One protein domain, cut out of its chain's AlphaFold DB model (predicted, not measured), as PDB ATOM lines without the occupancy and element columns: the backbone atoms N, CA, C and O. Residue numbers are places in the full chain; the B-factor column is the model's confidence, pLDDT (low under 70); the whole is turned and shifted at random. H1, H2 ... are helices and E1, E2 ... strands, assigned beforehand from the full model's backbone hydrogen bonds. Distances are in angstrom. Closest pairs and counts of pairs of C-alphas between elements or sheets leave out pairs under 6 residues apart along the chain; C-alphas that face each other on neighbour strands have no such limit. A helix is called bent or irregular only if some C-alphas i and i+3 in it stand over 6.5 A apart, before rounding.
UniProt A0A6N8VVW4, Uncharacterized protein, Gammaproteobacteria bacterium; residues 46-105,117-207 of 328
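AT A GLANCE: This is residues 46 to 105 and 117 to 207 of the 328 residues of an uncharacterized protein of Gammaproteobacteria bacterium (UniProt A0A6N8VVW4). A twisted sheet of four parallel strands is the core, covered by helices on both faces: H1 and H2 pack on one face, H3 and H5 on the other, with the short H4 touching both H3 and H5. H6 lies beyond the sheet, at the end of a long link, and only its last part packs on H1. The printed part has 151 residues with six named helices and four named strands, in the order H1 E1 H2 E2 H3 H4 E3 H5 E4 H6; the sheet's order is E2 E1 E3 E4. The class is mixed, helices and strands, and the whole is compact, with a radius of gyration of the C-alphas of 15.4 A and spans of 41 by 37 by 31 A.

IN THESE COORDINATES: Start at C-alpha 46, at (6.151, -25.148, 15.272), where H1 begins; it runs from residue 46 to 56, 15.6 A. Strand E1 follows at residues 63 to 68, 16.7 A. H2, residues 73 to 87, is the longest helix at 23.8 A; it is irregular, but only just, for C-alphas 76 and 79 are 6.7 A apart. E2, residues 91 to 97, measures 18.7 A. After the cut, find C-alpha 117 at (18.030, -42.283, -0.614); there H3 begins and runs to residue 126, 14.3 A. H4 is residues 134 to 137, and E3 is residues 142 to 145, 10.0 A. H5, residues 159 to 168, covers 14.4 A, and E4, residues 173 to 177, 12.9 A. H6, residues 194 to 205, runs 16.0 A and ends at C-alpha 205, (6.259, -25.231, 26.143).

HOW THE PARTS SIT: Look first at the sheet, whose edge strands are E2 and E4. E2 and E1 are parallel at 19 degrees, with N 64 and O 91 2.9 A apart, within hydrogen-bond range. E1 and E3 are parallel at 8 degrees, with N 67 and O 144 at 2.8 A; E3 and E4 are parallel at 25 degrees, with N 177 and O 145 at 2.8 A. On one face H2 is over E2 and E1 at a height of 9.0 A, along the strands; its C-alpha 85 comes to 6.3 A from that of Asp 92. H1, on the same face, is over E4 at a height of 10.3 A. H1 and H2 touch at a steep tilt of 55 degrees, the same way, the closest C-alphas being those of Ser 49 and Leu 81, 5.8 A. On the opposite face H3 is over E2 at a height of 8.2 A, the C-alphas of Leu 93 and Ser 119 being 4.2 A apart, and H5 is over E3 at 9.5 A; both run slantwise to the strands. E1, H2, E2 and E3, H5, E4 are strand-helix-strand units, two parallel neighbour strands with a helix between, each with a right-handed crossover. H4 touches H5, C-alphas 137 and 163 being closest at 6.3 A, and only just touches H3, with 3 pairs of C-alphas within 8 A. H6 is not on the sheet; it touches H1 with residues 201 to 205 alone, C-alphas 51 and 205 being closest at 6.7 A. In H1, H3, H5 and H6 every O i to N i+4 pair is within hydrogen-bond range, in H2 7 of 11; H4 is too short for such a pair.

THE WHOLE: The two C-alphas farthest apart, of Gly 117 and Glu 186, are 47.0 A apart. Residues 106 to 116 are not printed; C-alphas 105 and 117 are 13.2 A apart across this cut. Two links are long, residues 146 to 158 and 178 to 193. The mean pLDDT of the printed part is 89.6; residue 105 and residues 127 to 132 are under 70.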
ATOM      1  N   GLU A  46       4.826 -25.758  15.425       97.25
ATOM      2  CA  GLU A  46       6.151 -25.148  15.272       97.25
ATOM      3  C   GLU A  46       6.846 -25.085  16.633       97.25
ATOM      4  O   GLU A  46       7.866 -25.755  16.817       97.25
ATOM      5  N   ALA A  47       6.240 -24.425  17.625       98.19
ATOM      6  CA  ALA A  47       6.810 -24.313  18.969       98.19
ATOM      7  C   ALA A  47       6.996 -25.678  19.655       98.19
ATOM      8  O   ALA A  47       7.999 -25.920  20.341       98.19
ATOM      9  N   LEU A  48       6.051 -26.606  19.454       98.25
ATOM     10  CA  LEU A  48       6.181 -27.977  19.949       98.25
ATOM     11  C   LEU A  48       7.394 -28.658  19.312       98.25
ATOM     12  O   LEU A  48       8.225 -29.207  20.034       98.25
ATOM     13  N   SER A  49       7.543 -28.594  17.985       98.31
ATOM     14  CA  SER A  49       8.668 -29.218  17.283       98.31
ATOM     15  C   SER A  49      10.021 -28.647  17.718       98.31
ATOM     16  O   SER A  49      10.941 -29.422  17.985       98.31
ATOM     17  N   GLU A  50      10.126 -27.325  17.888       98.56
ATOM     18  CA  GLU A  50      11.330 -26.657  18.393       98.56
ATOM     19  C   GLU A  50      11.704 -27.163  19.786       98.56
ATOM     20  O   GLU A  50      12.862 -27.503  20.042       98.56
ATOM     21  N   THR A  51      10.711 -27.292  20.671       98.62
ATOM     22  CA  THR A  51      10.921 -27.822  22.019       98.62
ATOM     23  C   THR A  51      11.416 -29.266  21.972       98.62
ATOM     24  O   THR A  51      12.413 -29.590  22.616       98.62
ATOM     25  N   LEU A  52      10.777 -30.135  21.180       98.62
ATOM     26  CA  LEU A  52      11.194 -31.535  21.039       98.62
ATOM     27  C   LEU A  52      12.631 -31.654  20.511       98.62
ATOM     28  O   LEU A  52      13.435 -32.393  21.081       98.62
ATOM     29  N   LEU A  53      12.984 -30.896  19.470       98.75
ATOM     30  CA  LEU A  53      14.344 -30.849  18.918       98.75
ATOM     31  C   LEU A  53      15.362 -30.388  19.969       98.75
ATOM     32  O   LEU A  53      16.410 -31.014  20.135       98.75
ATOM     33  N   ALA A  54      15.023 -29.354  20.743       98.62
ATOM     34  CA  ALA A  54      15.860 -28.847  21.826       98.62
ATOM     35  C   ALA A  54      15.989 -29.814  23.016       98.62
ATOM     36  O   ALA A  54      16.906 -29.665  23.824       98.62
ATOM     37  N   ARG A  55      15.066 -30.768  23.195       98.50
ATOM     38  CA  ARG A  55      15.166 -31.839  24.208       98.50
ATOM     39  C   ARG A  55      15.978 -33.034  23.727       98.50
ATOM     40  O   ARG A  55      16.623 -33.677  24.547       98.50
ATOM     41  N   MET A  56      15.991 -33.312  22.425       98.62
ATOM     42  CA  MET A  56      16.818 -34.378  21.845       98.62
ATOM     43  C   MET A  56      18.314 -34.039  21.788       98.62
ATOM     44  O   MET A  56      19.125 -34.968  21.729       98.62
ATOM     45  N   ASP A  57      18.657 -32.741  21.779       98.31
ATOM     46  CA  ASP A  57      20.033 -32.224  21.676       98.31
ATOM     47  C   ASP A  57      20.838 -32.968  20.595       98.31
ATOM     48  O   ASP A  57      21.856 -33.620  20.856       98.31
ATOM     49  N   LEU A  58      20.280 -32.963  19.380       98.62
ATOM     50  CA  LEU A  58      20.786 -33.752  18.261       98.62
ATOM     51  C   LEU A  58      22.223 -33.363  17.914       98.62
ATOM     52  O   LEU A  58      22.553 -32.186  17.766       98.62
ATOM     53  N   GLN A  59      23.058 -34.379  17.721       97.94
ATOM     54  CA  GLN A  59      24.434 -34.224  17.269       97.94
ATOM     55  C   GLN A  59      24.548 -34.513  15.764       97.94
ATOM     56  O   GLN A  59      23.829 -35.369  15.233       97.94
ATOM     57  N   PRO A  60      25.482 -33.854  15.049       97.81
ATOM     58  CA  PRO A  60      25.703 -34.131  13.636       97.81
ATOM     59  C   PRO A  60      26.002 -35.611  13.368       97.81
ATOM     60  O   PRO A  60      26.866 -36.215  14.005       97.81
ATOM     61  N   GLY A  61      25.312 -36.181  12.382       97.19
ATOM     62  CA  GLY A  61      25.446 -37.580  11.981       97.19
ATOM     63  C   GLY A  61      24.580 -38.579  12.753       97.19
ATOM     64  O   GLY A  61      24.529 -39.735  12.332       97.19
ATOM     65  N   GLU A  62      23.882 -38.173  13.818       98.25
ATOM     66  CA  GLU A  62      22.924 -39.057  14.496       98.25
ATOM     67  C   GLU A  62      21.778 -39.443  13.564       98.25
ATOM     68  O   GLU A  62      21.244 -38.610  12.841       98.25
ATOM     69  N   ARG A  63      21.393 -40.716  13.562       98.25
ATOM     70  CA  ARG A  63      20.331 -41.249  12.708       98.25
ATOM     71  C   ARG A  63      19.002 -41.210  13.445       98.25
ATOM     72  O   ARG A  63      18.848 -41.888  14.465       98.25
ATOM     73  N   VAL A  64      18.059 -40.432  12.919       98.44
ATOM     74  CA  VAL A  64      16.782 -40.138  13.574       98.44
ATOM     75  C   VAL A  64      15.623 -40.803  12.844       98.44
ATOM     76  O   VAL A  64      15.486 -40.639  11.635       98.44
ATOM     77  N   LEU A  65      14.782 -41.528  13.582       97.75
ATOM     78  CA  LEU A  65      13.560 -42.162  13.081       97.75
ATOM     79  C   LEU A  65      12.334 -41.606  13.808       97.75
ATOM     80  O   LEU A  65      12.286 -41.613  15.038       97.75
ATOM     81  N   LEU A  66      11.309 -41.198  13.062       96.94
ATOM     82  CA  LEU A  66      10.010 -40.840  13.635       96.94
ATOM     83  C   LEU A  66       9.054 -42.038  13.537       96.94
ATOM     84  O   LEU A  66       8.956 -42.674  12.488       96.94
ATOM     85  N   VAL A  67       8.336 -42.334  14.617       94.81
ATOM     86  CA  VAL A  67       7.333 -43.404  14.673       94.81
ATOM     87  C   VAL A  67       5.997 -42.796  15.080       94.81
ATOM     88  O   VAL A  67       5.886 -42.253  16.176       94.81
ATOM     89  N   GLY A  68       4.996 -42.860  14.204       92.19
ATOM     90  CA  GLY A  68       3.711 -42.177  14.381       92.19
ATOM     91  C   GLY A  68       2.502 -42.985  13.922       92.19
ATOM     92  O   GLY A  68       2.600 -44.170  13.619       92.19
ATOM     93  N   GLU A  69       1.353 -42.321  13.853       88.19
ATOM     94  CA  GLU A  69       0.129 -42.840  13.241       88.19
ATOM     95  C   GLU A  69      -0.258 -41.942  12.062       88.19
ATOM     96  O   GLU A  69      -0.495 -40.745  12.241       88.19
ATOM     97  N   GLY A  70      -0.306 -42.519  10.859       85.75
ATOM     98  CA  GLY A  70      -0.625 -41.783   9.636       85.75
ATOM     99  C   GLY A  70      -2.102 -41.418   9.524       85.75
ATOM    100  O   GLY A  70      -2.976 -42.180   9.933       85.75
ATOM    101  N   GLY A  71      -2.387 -40.267   8.916       84.44
ATOM    102  CA  GLY A  71      -3.742 -39.728   8.800       84.44
ATOM    103  C   GLY A  71      -4.255 -39.099  10.096       84.44
ATOM    104  O   GLY A  71      -5.437 -38.760  10.185       84.44
ATOM    105  N   SER A  72      -3.387 -38.945  11.099       86.69
ATOM    106  CA  SER A  72      -3.711 -38.282  12.358       86.69
ATOM    107  C   SER A  72      -3.417 -36.781  12.271       86.69
ATOM    108  O   SER A  72      -2.660 -36.311  11.424       86.69
ATOM    109  N   ARG A  73      -3.968 -35.995  13.205       88.38
ATOM    110  CA  ARG A  73      -3.633 -34.561  13.317       88.38
ATOM    111  C   ARG A  73      -2.144 -34.304  13.592       88.38
ATOM    112  O   ARG A  73      -1.679 -33.187  13.399       88.38
ATOM    113  N   TRP A  74      -1.415 -35.321  14.059       90.94
ATOM    114  CA  TRP A  74       0.012 -35.246  14.358       90.94
ATOM    115  C   TRP A  74       0.889 -35.362  13.113       90.94
ATOM    116  O   TRP A  74       2.073 -35.056  13.197       90.94
ATOM    117  N   ASP A  75       0.324 -35.684  11.945       89.50
ATOM    118  CA  ASP A  75       1.047 -35.625  10.669       89.50
ATOM    119  C   ASP A  75       1.655 -34.230  10.421       89.50
ATOM    120  O   ASP A  75       2.719 -34.120   9.815       89.50
ATOM    121  N   ALA A  76       1.034 -33.169  10.953       91.44
ATOM    122  CA  ALA A  76       1.512 -31.792  10.833       91.44
ATOM    123  C   ALA A  76       2.888 -31.545  11.484       91.44
ATOM    124  O   ALA A  76       3.631 -30.685  11.015       91.44
ATOM    125  N   ILE A  77       3.263 -32.299  12.529       93.75
ATOM    126  CA  ILE A  77       4.560 -32.125  13.209       93.75
ATOM    127  C   ILE A  77       5.703 -32.860  12.496       93.75
ATOM    128  O   ILE A  77       6.872 -32.513  12.659       93.75
ATOM    129  N   VAL A  78       5.378 -33.875  11.687       94.00
ATOM    130  CA  VAL A  78       6.353 -34.719  10.984       94.00
ATOM    131  C   VAL A  78       7.295 -33.903  10.089       94.00
ATOM    132  O   VAL A  78       8.508 -34.044  10.261       94.00
ATOM    133  N   PRO A  79       6.824 -33.045   9.157       93.00
ATOM    134  CA  PRO A  79       7.731 -32.276   8.304       93.00
ATOM    135  C   PRO A  79       8.626 -31.316   9.101       93.00
ATOM    136  O   PRO A  79       9.810 -31.209   8.781       93.00
ATOM    137  N   LEU A  80       8.102 -30.697  10.164       95.88
ATOM    138  CA  LEU A  80       8.846 -29.771  11.026       95.88
ATOM    139  C   LEU A  80      10.005 -30.476  11.743       95.88
ATOM    140  O   LEU A  80      11.145 -30.015  11.707       95.88
ATOM    141  N   LEU A  81       9.745 -31.653  12.324       97.00
ATOM    142  CA  LEU A  81      10.788 -32.458  12.963       97.00
ATOM    143  C   LEU A  81      11.834 -32.937  11.951       97.00
ATOM    144  O   LEU A  81      13.027 -32.850  12.228       97.00
ATOM    145  N   ARG A  82      11.417 -33.407  10.769       95.25
ATOM    146  CA  ARG A  82      12.345 -33.858   9.714       95.25
ATOM    147  C   ARG A  82      13.223 -32.724   9.183       95.25
ATOM    148  O   ARG A  82      14.389 -32.937   8.851       95.25
ATOM    149  N   GLU A  83      12.694 -31.508   9.080       94.69
ATOM    150  CA  GLU A  83      13.492 -30.320   8.770       94.69
ATOM    151  C   GLU A  83      14.484 -29.997   9.891       94.69
ATOM    152  O   GLU A  83      15.675 -29.855   9.616       94.69
ATOM    153  N   GLY A  84      14.030 -29.970  11.145       97.06
ATOM    154  CA  GLY A  84      14.885 -29.707  12.300       97.06
ATOM    155  C   GLY A  84      16.017 -30.721  12.482       97.06
ATOM    156  O   GLY A  84      17.149 -30.335  12.768       97.06
ATOM    157  N   VAL A  85      15.751 -32.008  12.237       97.75
ATOM    158  CA  VAL A  85      16.768 -33.075  12.218       97.75
ATOM    159  C   VAL A  85      17.872 -32.743  11.214       97.75
ATOM    160  O   VAL A  85      19.053 -32.722  11.565       97.75
ATOM    161  N   ARG A  86      17.497 -32.415   9.972       95.50
ATOM    162  CA  ARG A  86      18.462 -32.066   8.920       95.50
ATOM    163  C   ARG A  86      19.210 -30.774   9.242       95.50
ATOM    164  O   ARG A  86      20.416 -30.698   9.016       95.50
ATOM    165  N   ALA A  87      18.526 -29.776   9.800       96.12
ATOM    166  CA  ALA A  87      19.132 -28.514  10.220       96.12
ATOM    167  C   ALA A  87      20.182 -28.705  11.333       96.12
ATOM    168  O   ALA A  87      21.194 -28.006  11.341       96.12
ATOM    169  N   ALA A  88      19.995 -29.694  12.216       97.38
ATOM    170  CA  ALA A  88      20.978 -30.094  13.224       97.38
ATOM    171  C   ALA A  88      22.173 -30.891  12.649       97.38
ATOM    172  O   ALA A  88      23.116 -31.218  13.369       97.38
ATOM    173  N   GLY A  89      22.161 -31.218  11.350       96.75
ATOM    174  CA  GLY A  89      23.177 -32.050  10.701       96.75
ATOM    175  C   GLY A  89      23.050 -33.543  11.017       96.75
ATOM    176  O   GLY A  89      23.967 -34.308  10.712       96.75
ATOM    177  N   ALA A  90      21.944 -33.957  11.636       97.69
ATOM    178  CA  ALA A  90      21.579 -35.352  11.833       97.69
ATOM    179  C   ALA A  90      21.036 -35.961  10.523       97.69
ATOM    180  O   ALA A  90      20.674 -35.250   9.584       97.69
ATOM    181  N   VAL A  91      21.027 -37.291  10.447       96.69
ATOM    182  CA  VAL A  91      20.553 -38.070   9.299       96.69
ATOM    183  C   VAL A  91      19.084 -38.412   9.498       96.69
ATOM    184  O   VAL A  91      18.726 -39.135  10.430       96.69
ATOM    185  N   ASP A  92      18.240 -37.942   8.588       95.75
ATOM    186  CA  ASP A  92      16.805 -38.221   8.605       95.75
ATOM    187  C   ASP A  92      16.494 -39.598   7.988       95.75
ATOM    188  O   ASP A  92      16.557 -39.793   6.771       95.75
ATOM    189  N   LEU A  93      16.147 -40.582   8.823       95.25
ATOM    190  CA  LEU A  93      15.736 -41.916   8.364       95.25
ATOM    191  C   LEU A  93      14.273 -41.967   7.900       95.25
ATOM    192  O   LEU A  93      13.847 -42.983   7.347       95.25
ATOM    193  N   GLY A  94      13.521 -40.883   8.078       93.25
ATOM    194  CA  GLY A  94      12.118 -40.766   7.716       93.25
ATOM    195  C   GLY A  94      11.160 -41.001   8.881       93.25
ATOM    196  O   GLY A  94      11.532 -41.048  10.056       93.25
ATOM    197  N   ALA A  95       9.887 -41.137   8.522       93.38
ATOM    198  CA  ALA A  95       8.793 -41.399   9.441       93.38
ATOM    199  C   ALA A  95       8.058 -42.675   9.025       93.38
ATOM    200  O   ALA A  95       7.780 -42.869   7.839       93.38
ATOM    201  N   VAL A  96       7.740 -43.534   9.990       92.12
ATOM    202  CA  VAL A  96       7.005 -44.786   9.770       92.12
ATOM    203  C   VAL A  96       5.872 -44.947  10.776       92.12
ATOM    204  O   VAL A  96       5.904 -44.359  11.856       92.12
ATOM    205  N   ASP A  97       4.866 -45.741  10.431       90.81
ATOM    206  CA  ASP A  97       3.890 -46.217  11.403       90.81
ATOM    207  C   ASP A  97       4.434 -47.406  12.213       90.81
ATOM    208  O   ASP A  97       5.517 -47.940  11.953       90.81
ATOM    209  N   VAL A  98       3.657 -47.862  13.196       88.44
ATOM    210  CA  VAL A  98       4.014 -49.022  14.032       88.44
ATOM    211  C   VAL A  98       4.127 -50.341  13.246       88.44
ATOM    212  O   VAL A  98       4.703 -51.303  13.750       88.44
ATOM    213  N   ARG A  99       3.635 -50.389  12.000       87.44
ATOM    214  CA  ARG A  99       3.755 -51.520  11.064       87.44
ATOM    215  C   ARG A  99       4.945 -51.375  10.109       87.44
ATOM    216  O   ARG A  99       5.178 -52.272   9.301       87.44
ATOM    217  N   GLY A 100       5.696 -50.277  10.190       86.62
ATOM    218  CA  GLY A 100       6.826 -49.975   9.312       86.62
ATOM    219  C   GLY A 100       6.431 -49.346   7.972       86.62
ATOM    220  O   GLY A 100       7.285 -49.208   7.095       86.62
ATOM    221  N   ALA A 101       5.168 -48.957   7.783       86.75
ATOM    222  CA  ALA A 101       4.732 -48.247   6.587       86.75
ATOM    223  C   ALA A 101       5.191 -46.786   6.637       86.75
ATOM    224  O   ALA A 101       5.050 -46.115   7.654       86.75
ATOM    225  N   VAL A 102       5.726 -46.274   5.527       88.12
ATOM    226  CA  VAL A 102       6.233 -44.895   5.447       88.12
ATOM    227  C   VAL A 102       5.095 -43.883   5.597       88.12
ATOM    228  O   VAL A 102       4.122 -43.916   4.843       88.12
ATOM    229  N   LEU A 103       5.261 -42.941   6.524       86.19
ATOM    230  CA  LEU A 103       4.376 -41.793   6.713       86.19
ATOM    231  C   LEU A 103       4.787 -40.638   5.791       86.19
ATOM    232  O   LEU A 103       5.970 -40.432   5.519       86.19
ATOM    233  N   GLY A 104       3.812 -39.869   5.301       70.12
ATOM    234  CA  GLY A 104       4.084 -38.663   4.505       70.12
ATOM    235  C   GLY A 104       4.673 -38.914   3.107       70.12
ATOM    236  O   GLY A 104       5.175 -37.985   2.478       70.12
ATOM    237  N   ALA A 105       4.585 -40.141   2.574       57.22
ATOM    238  CA  ALA A 105       5.105 -40.509   1.246       57.22
ATOM    239  C   ALA A 105       4.493 -39.709   0.066       57.22
ATOM    240  O   ALA A 105       4.975 -39.810  -1.061       57.22
ATOM    241  N   GLY A 117      17.507 -40.957  -0.267       83.56
ATOM    242  CA  GLY A 117      18.030 -42.283  -0.614       83.56
ATOM    243  C   GLY A 117      18.272 -43.185   0.603       83.56
ATOM    244  O   GLY A 117      17.974 -44.378   0.548       83.56
ATOM    245  N   ARG A 118      18.774 -42.621   1.708       85.19
ATOM    246  CA  ARG A 118      18.979 -43.329   2.981       85.19
ATOM    247  C   ARG A 118      17.647 -43.637   3.650       85.19
ATOM    248  O   ARG A 118      17.463 -44.772   4.076       85.19
ATOM    249  N   SER A 119      16.712 -42.687   3.684       85.06
ATOM    250  CA  SER A 119      15.378 -42.900   4.255       85.06
ATOM    251  C   SER A 119      14.630 -43.998   3.492       85.06
ATOM    252  O   SER A 119      14.077 -44.910   4.099       85.06
ATOM    253  N   ALA A 120      14.688 -43.993   2.153       84.75
ATOM    254  CA  ALA A 120      14.096 -45.051   1.330       84.75
ATOM    255  C   ALA A 120      14.757 -46.422   1.561       84.75
ATOM    256  O   ALA A 120      14.063 -47.436   1.634       84.75
ATOM    257  N   GLN A 121      16.087 -46.468   1.701       85.94
ATOM    258  CA  GLN A 121      16.807 -47.701   2.023       85.94
ATOM    259  C   GLN A 121      16.424 -48.234   3.409       85.94
ATOM    260  O   GLN A 121      16.207 -49.434   3.565       85.94
ATOM    261  N   PHE A 122      16.329 -47.351   4.403       88.62
ATOM    262  CA  PHE A 122      15.950 -47.706   5.763       88.62
ATOM    263  C   PHE A 122      14.504 -48.209   5.829       88.62
ATOM    264  O   PHE A 122      14.248 -49.280   6.373       88.62
ATOM    265  N   ALA A 123      13.574 -47.507   5.180       85.00
ATOM    266  CA  ALA A 123      12.187 -47.936   5.053       85.00
ATOM    267  C   ALA A 123      12.061 -49.296   4.349       85.00
ATOM    268  O   ALA A 123      11.291 -50.145   4.786       85.00
ATOM    269  N   ALA A 124      12.845 -49.548   3.296       83.50
ATOM    270  CA  ALA A 124      12.875 -50.856   2.642       83.50
ATOM    271  C   ALA A 124      13.401 -51.964   3.572       83.50
ATOM    272  O   ALA A 124      12.884 -53.081   3.535       83.50
ATOM    273  N   ALA A 125      14.388 -51.658   4.422       83.44
ATOM    274  CA  ALA A 125      14.888 -52.582   5.439       83.44
ATOM    275  C   ALA A 125      13.861 -52.845   6.558       83.44
ATOM    276  O   ALA A 125      13.808 -53.953   7.083       83.44
ATOM    277  N   LEU A 126      13.010 -51.869   6.897       81.56
ATOM    278  CA  LEU A 126      11.871 -52.086   7.798       81.56
ATOM    279  C   LEU A 126      10.704 -52.825   7.124       81.56
ATOM    280  O   LEU A 126       9.989 -53.570   7.782       81.56
ATOM    281  N   GLY A 127      10.508 -52.661   5.815       68.81
ATOM    282  CA  GLY A 127       9.429 -53.306   5.059       68.81
ATOM    283  C   GLY A 127       9.558 -54.831   4.930       68.81
ATOM    284  O   GLY A 127       8.615 -55.494   4.495       68.81
ATOM    285  N   THR A 128      10.698 -55.415   5.308       63.16
ATOM    286  CA  THR A 128      10.817 -56.864   5.511       63.16
ATOM    287  C   THR A 128      10.269 -57.220   6.898       63.16
ATOM    288  O   THR A 128      10.768 -56.684   7.879       63.16
ATOM    289  N   ALA A 129       9.240 -58.082   6.939       58.84
ATOM    290  CA  ALA A 129       8.458 -58.588   8.088       58.84
ATOM    291  C   ALA A 129       9.136 -58.562   9.488       58.84
ATOM    292  O   ALA A 129      10.351 -58.728   9.575       58.84
ATOM    293  N   PRO A 130       8.361 -58.477  10.596       61.34
ATOM    294  CA  PRO A 130       8.825 -58.159  11.963       61.34
ATOM    295  C   PRO A 130      10.006 -58.968  12.532       61.34
ATOM    296  O   PRO A 130      10.656 -58.515  13.473       61.34
ATOM    297  N   GLU A 131      10.335 -60.131  11.964       63.81
ATOM    298  CA  GLU A 131      11.545 -60.906  12.287       63.81
ATOM    299  C   GLU A 131      12.853 -60.157  11.940       63.81
ATOM    300  O   GLU A 131      13.899 -60.438  12.523       63.81
ATOM    301  N   GLY A 132      12.802 -59.191  11.015       68.12
ATOM    302  CA  GLY A 132      13.961 -58.464  10.495       68.12
ATOM    303  C   GLY A 132      14.241 -57.102  11.130       68.12
ATOM    304  O   GLY A 132      15.250 -56.496  10.794       68.12
ATOM    305  N   TRP A 133      13.399 -56.590  12.034       84.19
ATOM    306  CA  TRP A 133      13.501 -55.194  12.496       84.19
ATOM    307  C   TRP A 133      14.656 -54.901  13.452       84.19
ATOM    308  O   TRP A 133      15.126 -53.766  13.512       84.19
ATOM    309  N   ALA A 134      15.143 -55.898  14.189       82.00
ATOM    310  CA  ALA A 134      16.161 -55.678  15.215       82.00
ATOM    311  C   ALA A 134      17.474 -55.107  14.647       82.00
ATOM    312  O   ALA A 134      18.102 -54.261  15.281       82.00
ATOM    313  N   GLU A 135      17.896 -55.557  13.462       86.50
ATOM    314  CA  GLU A 135      19.132 -55.103  12.818       86.50
ATOM    315  C   GLU A 135      19.051 -53.657  12.293       86.50
ATOM    316  O   GLU A 135      19.893 -52.854  12.703       86.50
ATOM    317  N   PRO A 136      18.061 -53.261  11.466       90.38
ATOM    318  CA  PRO A 136      17.925 -51.873  11.049       90.38
ATOM    319  C   PRO A 136      17.637 -50.956  12.242       90.38
ATOM    320  O   PRO A 136      18.289 -49.924  12.366       90.38
ATOM    321  N   LEU A 137      16.758 -51.320  13.182       93.69
ATOM    322  CA  LEU A 137      16.457 -50.452  14.331       93.69
ATOM    323  C   LEU A 137      17.642 -50.282  15.288       93.69
ATOM    324  O   LEU A 137      17.779 -49.237  15.912       93.69
ATOM    325  N   ALA A 138      18.558 -51.251  15.360       93.25
ATOM    326  CA  ALA A 138      19.813 -51.096  16.094       93.25
ATOM    327  C   ALA A 138      20.742 -50.009  15.520       93.25
ATOM    328  O   ALA A 138      21.726 -49.642  16.165       93.25
ATOM    329  N   THR A 139      20.457 -49.528  14.308       95.06
ATOM    330  CA  THR A 139      21.140 -48.397  13.674       95.06
ATOM    331  C   THR A 139      20.461 -47.057  13.955       95.06
ATOM    332  O   THR A 139      20.927 -46.037  13.473       95.06
ATOM    333  N   VAL A 140      19.372 -47.018  14.717       97.44
ATOM    334  CA  VAL A 140      18.727 -45.760  15.102       97.44
ATOM    335  C   VAL A 140      19.433 -45.209  16.337       97.44
ATOM    336  O   VAL A 140      19.524 -45.891  17.360       97.44
ATOM    337  N   ASP A 141      19.935 -43.979  16.244       98.31
ATOM    338  CA  ASP A 141      20.570 -43.305  17.378       98.31
ATOM    339  C   ASP A 141      19.511 -42.588  18.227       98.31
ATOM    340  O   ASP A 141      19.570 -42.644  19.459       98.31
ATOM    341  N   VAL A 142      18.506 -41.991  17.570       98.56
ATOM    342  CA  VAL A 142      17.369 -41.310  18.208       98.56
ATOM    343  C   VAL A 142      16.055 -41.726  17.555       98.56
ATOM    344  O   VAL A 142      15.884 -41.587  16.346       98.56
ATOM    345  N   ALA A 143      15.101 -42.208  18.344       98.00
ATOM    346  CA  ALA A 143      13.726 -42.395  17.898       98.00
ATOM    347  C   ALA A 143      12.802 -41.337  18.512       98.00
ATOM    348  O   ALA A 143      12.980 -40.943  19.663       98.00
ATOM    349  N   VAL A 144      11.780 -40.914  17.773       97.94
ATOM    350  CA  VAL A 144      10.686 -40.094  18.306       97.94
ATOM    351  C   VAL A 144       9.399 -40.890  18.210       97.94
ATOM    352  O   VAL A 144       8.916 -41.153  17.109       97.94
ATOM    353  N   LYS A 145       8.829 -41.264  19.355       96.12
ATOM    354  CA  LYS A 145       7.473 -41.810  19.410       96.12
ATOM    355  C   LYS A 145       6.486 -40.651  19.432       96.12
ATOM    356  O   LYS A 145       6.393 -39.950  20.436       96.12
ATOM    357  N   LEU A 146       5.772 -40.461  18.330       94.94
ATOM    358  CA  LEU A 146       4.704 -39.477  18.201       94.94
ATOM    359  C   LEU A 146       3.402 -39.996  18.834       94.94
ATOM    360  O   LEU A 146       3.219 -41.212  18.984       94.94
ATOM    361  N   PRO A 147       2.466 -39.098  19.186       91.00
ATOM    362  CA  PRO A 147       1.164 -39.509  19.688       91.00
ATOM    363  C   PRO A 147       0.425 -40.404  18.682       91.00
ATOM    364  O   PRO A 147       0.520 -40.203  17.473       91.00
ATOM    365  N   GLY A 148      -0.302 -41.401  19.189       82.75
ATOM    366  CA  GLY A 148      -1.023 -42.382  18.364       82.75
ATOM    367  C   GLY A 148      -0.194 -43.595  17.926       82.75
ATOM    368  O   GLY A 148      -0.769 -44.606  17.538       82.75
ATOM    369  N   ALA A 149       1.141 -43.580  18.079       85.44
ATOM    370  CA  ALA A 149       1.999 -44.750  17.841       85.44
ATOM    371  C   ALA A 149       1.849 -45.827  18.941       85.44
ATOM    372  O   ALA A 149       2.796 -46.165  19.654       85.44
ATOM    373  N   ALA A 150       0.629 -46.314  19.145       75.50
ATOM    374  CA  ALA A 150       0.288 -47.347  20.107       75.50
ATOM    375  C   ALA A 150       0.577 -48.743  19.544       75.50
ATOM    376  O   ALA A 150       0.593 -48.953  18.331       75.50
ATOM    377  N   ALA A 151       0.788 -49.703  20.443       74.69
ATOM    378  CA  ALA A 151       0.978 -51.090  20.053       74.69
ATOM    379  C   ALA A 151      -0.259 -51.617  19.313       74.69
ATOM    380  O   ALA A 151      -1.390 -51.422  19.763       74.69
ATOM    381  N   ASP A 152      -0.041 -52.306  18.197       74.62
ATOM    382  CA  ASP A 152      -1.114 -52.978  17.470       74.62
ATOM    383  C   ASP A 152      -1.360 -54.353  18.113       74.62
ATOM    384  O   ASP A 152      -0.489 -55.224  18.035       74.62
ATOM    385  N   PRO A 153      -2.537 -54.598  18.719       72.56
ATOM    386  CA  PRO A 153      -2.823 -55.862  19.394       72.56
ATOM    387  C   PRO A 153      -2.888 -57.062  18.437       72.56
ATOM    388  O   PRO A 153      -2.957 -58.201  18.894       72.56
ATOM    389  N   THR A 154      -2.903 -56.827  17.123       78.94
ATOM    390  CA  THR A 154      -2.893 -57.873  16.094       78.94
ATOM    391  C   THR A 154      -1.486 -58.288  15.656       78.94
ATOM    392  O   THR A 154      -1.354 -59.232  14.876       78.94
ATOM    393  N   LEU A 155      -0.439 -57.624  16.161       75.12
ATOM    394  CA  LEU A 155       0.954 -57.924  15.838       75.12
ATOM    395  C   LEU A 155       1.668 -58.576  17.025       75.12
ATOM    396  O   LEU A 155       1.601 -58.098  18.155       75.12
ATOM    397  N   ASP A 156       2.437 -59.630  16.746       74.12
ATOM    398  CA  ASP A 156       3.323 -60.249  17.743       74.12
ATOM    399  C   ASP A 156       4.483 -59.313  18.140       74.12
ATOM    400  O   ASP A 156       5.017 -59.389  19.252       74.12
ATOM    401  N   ASN A 157       4.878 -58.425  17.221       75.56
ATOM    402  CA  ASN A 157       5.860 -57.373  17.433       75.56
ATOM    403  C   ASN A 157       5.552 -56.182  16.511       75.56
ATOM    404  O   ASN A 157       5.255 -56.391  15.336       75.56
ATOM    405  N   ASP A 158       5.665 -54.958  17.030       87.31
ATOM    406  CA  ASP A 158       5.530 -53.694  16.286       87.31
ATOM    407  C   ASP A 158       6.858 -52.896  16.318       87.31
ATOM    408  O   ASP A 158       7.776 -53.226  17.079       87.31
ATOM    409  N   VAL A 159       7.005 -51.883  15.453       90.06
ATOM    410  CA  VAL A 159       8.258 -51.109  15.318       90.06
ATOM    411  C   VAL A 159       8.665 -50.472  16.647       90.06
ATOM    412  O   VAL A 159       9.848 -50.462  16.997       90.06
ATOM    413  N   TYR A 160       7.698 -49.964  17.414       89.19
ATOM    414  CA  TYR A 160       7.979 -49.330  18.694       89.19
ATOM    415  C   TYR A 160       8.446 -50.356  19.730       89.19
ATOM    416  O   TYR A 160       9.452 -50.137  20.403       89.19
ATOM    417  N   ARG A 161       7.807 -51.523  19.816       88.19
ATOM    418  CA  ARG A 161       8.244 -52.626  20.678       88.19
ATOM    419  C   ARG A 161       9.643 -53.128  20.304       88.19
ATOM    420  O   ARG A 161      10.440 -53.407  21.199       88.19
ATOM    421  N   ALA A 162       9.981 -53.178  19.018       91.00
ATOM    422  CA  ALA A 162      11.329 -53.525  18.579       91.00
ATOM    423  C   ALA A 162      12.368 -52.441  18.945       91.00
ATOM    424  O   ALA A 162      13.478 -52.774  19.364       91.00
ATOM    425  N   LEU A 163      12.012 -51.151  18.890       92.44
ATOM    426  CA  LEU A 163      12.847 -50.067  19.433       92.44
ATOM    427  C   LEU A 163      13.061 -50.215  20.946       92.44
ATOM    428  O   LEU A 163      14.176 -50.027  21.426       92.44
ATOM    429  N   GLN A 164      12.034 -50.623  21.697       91.94
ATOM    430  CA  GLN A 164      12.174 -50.909  23.128       91.94
ATOM    431  C   GLN A 164      13.219 -52.007  23.379       91.94
ATOM    432  O   GLN A 164      14.028 -51.887  24.295       91.94
ATOM    433  N   ASP A 165      13.282 -53.050  22.548       91.62
ATOM    434  CA  ASP A 165      14.336 -54.072  22.651       91.62
ATOM    435  C   ASP A 165      15.741 -53.510  22.373       91.62
ATOM    436  O   ASP A 165      16.704 -53.875  23.057       91.62
ATOM    437  N   VAL A 166      15.871 -52.563  21.436       92.62
ATOM    438  CA  VAL A 166      17.134 -51.841  21.201       92.62
ATOM    439  C   VAL A 166      17.549 -51.061  22.452       92.62
ATOM    440  O   VAL A 166      18.691 -51.209  22.900       92.62
ATOM    441  N   LEU A 167      16.624 -50.335  23.088       94.94
ATOM    442  CA  LEU A 167      16.902 -49.611  24.332       94.94
ATOM    443  C   LEU A 167      17.300 -50.559  25.477       94.94
ATOM    444  O   LEU A 167      18.250 -50.271  26.210       94.94
ATOM    445  N   ARG A 168      16.646 -51.728  25.608       93.75
ATOM    446  CA  ARG A 168      17.024 -52.769  26.592       93.75
ATOM    447  C   ARG A 168      18.449 -53.276  26.374       93.75
ATOM    448  O   ARG A 168      19.111 -53.635  27.343       93.75
ATOM    449  N   SER A 169      18.932 -53.276  25.129       93.00
ATOM    450  CA  SER A 169      20.316 -53.639  24.797       93.00
ATOM    451  C   SER A 169      21.351 -52.559  25.147       93.00
ATOM    452  O   SER A 169      22.543 -52.769  24.938       93.00
ATOM    453  N   GLY A 170      20.916 -51.412  25.681       93.69
ATOM    454  CA  GLY A 170      21.790 -50.302  26.058       93.69
ATOM    455  C   GLY A 170      22.176 -49.386  24.896       93.69
ATOM    456  O   GLY A 170      23.153 -48.651  25.012       93.69
ATOM    457  N   ARG A 171      21.446 -49.441  23.775       93.44
ATOM    458  CA  ARG A 171      21.725 -48.668  22.555       93.44
ATOM    459  C   ARG A 171      20.587 -47.709  22.240       93.44
ATOM    460  O   ARG A 171      19.442 -47.998  22.571       93.44
ATOM    461  N   GLY A 172      20.925 -46.616  21.562       95.94
ATOM    462  CA  GLY A 172      19.973 -45.588  21.152       95.94
ATOM    463  C   GLY A 172      19.319 -44.851  22.323       95.94
ATOM    464  O   GLY A 172      19.613 -45.091  23.503       95.94
ATOM    465  N   ARG A 173      18.426 -43.933  21.965       97.81
ATOM    466  CA  ARG A 173      17.517 -43.231  22.874       97.81
ATOM    467  C   ARG A 173      16.208 -42.901  22.170       97.81
ATOM    468  O   ARG A 173      16.169 -42.811  20.945       97.81
ATOM    469  N   THR A 174      15.158 -42.702  22.951       97.88
ATOM    470  CA  THR A 174      13.831 -42.350  22.454       97.88
ATOM    471  C   THR A 174      13.328 -41.106  23.162       97.88
ATOM    472  O   THR A 174      13.341 -41.047  24.389       97.88
ATOM    473  N   LEU A 175      12.832 -40.138  22.396       98.12
ATOM    474  CA  LEU A 175      11.906 -39.139  22.910       98.12
ATOM    475  C   LEU A 175      10.487 -39.682  22.717       98.12
ATOM    476  O   LEU A 175      10.049 -39.936  21.595       98.12
ATOM    477  N   HIS A 176       9.766 -39.883  23.810       96.44
ATOM    478  CA  HIS A 176       8.383 -40.327  23.810       96.44
ATOM    479  C   HIS A 176       7.466 -39.120  23.987       96.44
ATOM    480  O   HIS A 176       7.249 -38.636  25.095       96.44
ATOM    481  N   PHE A 177       6.904 -38.641  22.881       95.88
ATOM    482  CA  PHE A 177       5.968 -37.532  22.888       95.88
ATOM    483  C   PHE A 177       4.555 -38.041  23.201       95.88
ATOM    484  O   PHE A 177       3.853 -38.590  22.350       95.88
ATOM    485  N   HIS A 178       4.169 -37.924  24.468       87.44
ATOM    486  CA  HIS A 178       2.950 -38.485  25.026       87.44
ATOM    487  C   HIS A 178       1.818 -37.449  25.016       87.44
ATOM    488  O   HIS A 178       1.920 -36.410  25.664       87.44
ATOM    489  N   TRP A 179       0.713 -37.746  24.326       89.44
ATOM    490  CA  TRP A 179      -0.449 -36.839  24.236       89.44
ATOM    491  C   TRP A 179      -1.817 -37.541  24.250       89.44
ATOM    492  O   TRP A 179      -2.851 -36.890  24.344       89.44
ATOM    493  N   ALA A 180      -1.844 -38.869  24.137       76.62
ATOM    494  CA  ALA A 180      -3.057 -39.685  24.084       76.62
ATOM    495  C   ALA A 180      -2.810 -41.037  24.773       76.62
ATOM    496  O   ALA A 180      -1.674 -41.334  25.144       76.62
ATOM    497  N   GLY A 181      -3.858 -41.850  24.943       74.44
ATOM    498  CA  GLY A 181      -3.764 -43.164  25.589       74.44
ATOM    499  C   GLY A 181      -3.897 -43.146  27.116       74.44
ATOM    500  O   GLY A 181      -3.655 -44.162  27.766       74.44
ATOM    501  N   ALA A 182      -4.292 -42.015  27.709       80.12
ATOM    502  CA  ALA A 182      -4.687 -41.983  29.114       80.12
ATOM    503  C   ALA A 182      -6.051 -42.667  29.285       80.12
ATOM    504  O   ALA A 182      -6.969 -42.412  28.510       80.12
ATOM    505  N   THR A 183      -6.204 -43.498  30.313       82.50
ATOM    506  CA  THR A 183      -7.461 -44.200  30.602       82.50
ATOM    507  C   THR A 183      -8.073 -43.742  31.919       82.50
ATOM    508  O   THR A 183      -7.367 -43.408  32.874       82.50
ATOM    509  N   SER A 184      -9.400 -43.752  31.992       85.94
ATOM    510  CA  SER A 184     -10.146 -43.585  33.233       85.94
ATOM    511  C   SER A 184      -9.912 -44.779  34.170       85.94
ATOM    512  O   SER A 184      -9.350 -45.807  33.784       85.94
ATOM    513  N   LEU A 185     -10.385 -44.672  35.413       86.19
ATOM    514  CA  LEU A 185     -10.382 -45.798  36.355       86.19
ATOM    515  C   LEU A 185     -11.276 -46.966  35.892       86.19
ATOM    516  O   LEU A 185     -11.106 -48.092  36.354       86.19
ATOM    517  N   GLU A 186     -12.182 -46.715  34.944       84.00
ATOM    518  CA  GLU A 186     -13.015 -47.731  34.288       84.00
ATOM    519  C   GLU A 186     -12.367 -48.298  33.018       84.00
ATOM    520  O   GLU A 186     -13.037 -48.960  32.237       84.00
ATOM    521  N   MET A 187     -11.075 -48.031  32.792       82.38
ATOM    522  CA  MET A 187     -10.327 -48.484  31.611       82.38
ATOM    523  C   MET A 187     -10.861 -47.934  30.279       82.38
ATOM    524  O   MET A 187     -10.544 -48.458  29.213       82.38
ATOM    525  N   GLU A 188     -11.639 -46.854  30.326       85.81
ATOM    526  CA  GLU A 188     -12.094 -46.136  29.138       85.81
ATOM    527  C   GLU A 188     -11.019 -45.142  28.708       85.81
ATOM    528  O   GLU A 188     -10.499 -44.397  29.539       85.81
ATOM    529  N   GLU A 189     -10.689 -45.095  27.420       84.00
ATOM    530  CA  GLU A 189      -9.764 -44.084  26.913       84.00
ATOM    531  C   GLU A 189     -10.356 -42.679  27.079       84.00
ATOM    532  O   GLU A 189     -11.508 -42.410  26.725       84.00
ATOM    533  N   LEU A 190      -9.566 -41.778  27.655       84.81
ATOM    534  CA  LEU A 190      -9.952 -40.395  27.871       84.81
ATOM    535  C   LEU A 190      -9.810 -39.622  26.564       84.81
ATOM    536  O   LEU A 190      -8.729 -39.552  25.979       84.81
ATOM    537  N   ALA A 191     -10.908 -39.000  26.137       86.56
ATOM    538  CA  ALA A 191     -10.895 -38.127  24.976       86.56
ATOM    539  C   ALA A 191      -9.963 -36.928  25.207       86.56
ATOM    540  O   ALA A 191      -9.976 -36.298  26.268       86.56
ATOM    541  N   VAL A 192      -9.189 -36.596  24.179       87.12
ATOM    542  CA  VAL A 192      -8.375 -35.383  24.139       87.12
ATOM    543  C   VAL A 192      -9.213 -34.283  23.499       87.12
ATOM    544  O   VAL A 192      -9.513 -34.337  22.307       87.12
ATOM    545  N   ASP A 193      -9.627 -33.315  24.310       88.94
ATOM    546  CA  ASP A 193     -10.337 -32.114  23.875       88.94
ATOM    547  C   ASP A 193      -9.418 -30.879  23.902       88.94
ATOM    548  O   ASP A 193      -8.281 -30.940  24.376       88.94
ATOM    549  N   ASP A 194      -9.923 -29.727  23.451       90.56
ATOM    550  CA  ASP A 194      -9.176 -28.461  23.431       90.56
ATOM    551  C   ASP A 194      -8.595 -28.069  24.802       90.56
ATOM    552  O   ASP A 194      -7.597 -27.351  24.889       90.56
ATOM    553  N   ARG A 195      -9.233 -28.472  25.909       90.19
ATOM    554  CA  ARG A 195      -8.729 -28.167  27.253       90.19
ATOM    555  C   ARG A 195      -7.537 -29.056  27.584       90.19
ATOM    556  O   ARG A 195      -6.569 -28.547  28.150       90.19
ATOM    557  N   VAL A 196      -7.616 -30.347  27.275       89.88
ATOM    558  CA  VAL A 196      -6.484 -31.271  27.415       89.88
ATOM    559  C   VAL A 196      -5.336 -30.815  26.518       89.88
ATOM    560  O   VAL A 196      -4.211 -30.724  26.993       89.88
ATOM    561  N   ASP A 197      -5.616 -30.412  25.281       93.12
ATOM    562  CA  ASP A 197      -4.609 -29.884  24.359       93.12
ATOM    563  C   ASP A 197      -3.875 -28.669  24.909       93.12
ATOM    564  O   ASP A 197      -2.646 -28.657  24.934       93.12
ATOM    565  N   ARG A 198      -4.607 -27.674  25.423       93.69
ATOM    566  CA  ARG A 198      -3.976 -26.514  26.063       93.69
ATOM    567  C   ARG A 198      -3.128 -26.916  27.263       93.69
ATOM    568  O   ARG A 198      -2.032 -26.395  27.420       93.69
ATOM    569  N   LEU A 199      -3.608 -27.842  28.096       92.56
ATOM    570  CA  LEU A 199      -2.849 -28.321  29.251       92.56
ATOM    571  C   LEU A 199      -1.534 -28.983  28.824       92.56
ATOM    572  O   LEU A 199      -0.489 -28.664  29.383       92.56
ATOM    573  N   TYR A 200      -1.582 -29.891  27.850       94.06
ATOM    574  CA  TYR A 200      -0.389 -30.579  27.365       94.06
ATOM    575  C   TYR A 200       0.566 -29.609  26.667       94.06
ATOM    576  O   TYR A 200       1.758 -29.638  26.954       94.06
ATOM    577  N   GLN A 201       0.063 -28.697  25.831       96.12
ATOM    578  CA  GLN A 201       0.895 -27.687  25.178       96.12
ATOM    579  C   GLN A 201       1.586 -26.781  26.194       96.12
ATOM    580  O   GLN A 201       2.802 -26.636  26.126       96.12
ATOM    581  N   THR A 202       0.860 -26.259  27.183       96.19
ATOM    582  CA  THR A 202       1.460 -25.515  28.300       96.19
ATOM    583  C   THR A 202       2.505 -26.356  29.030       96.19
ATOM    584  O   THR A 202       3.600 -25.875  29.295       96.19
ATOM    585  N   ALA A 203       2.226 -27.630  29.313       95.94
ATOM    586  CA  ALA A 203       3.187 -28.495  29.994       95.94
ATOM    587  C   ALA A 203       4.465 -28.740  29.173       95.94
ATOM    588  O   ALA A 203       5.535 -28.900  29.753       95.94
ATOM    589  N   VAL A 204       4.392 -28.759  27.840       97.31
ATOM    590  CA  VAL A 204       5.582 -28.906  26.989       97.31
ATOM    591  C   VAL A 204       6.349 -27.596  26.860       97.31
ATOM    592  O   VAL A 204       7.565 -27.605  27.059       97.31
ATOM    593  N   LEU A 205       5.652 -26.508  26.527       98.06
ATOM    594  CA  LEU A 205       6.259 -25.231  26.143       98.06
ATOM    595  C   LEU A 205       6.700 -24.391  27.347       98.06
ATOM    596  O   LEU A 205       7.747 -23.750  27.289       98.06
ATOM    597  N   ASP A 206       5.946 -24.427  28.447       97.62
ATOM    598  CA  ASP A 206       6.145 -23.509  29.576       97.62
ATOM    599  C   ASP A 206       6.936 -24.146  30.735       97.62
ATOM    600  O   ASP A 206       7.216 -23.489  31.741       97.62
ATOM    601  N   THR A 207       7.308 -25.427  30.629       98.00
ATOM    602  CA  THR A 207       8.108 -26.104  31.660       98.00
ATOM    603  C   THR A 207       9.537 -25.561  31.692       98.00
ATOM    604  O   THR A 207      10.284 -25.651  30.718       98.00
TER     605      THR A 207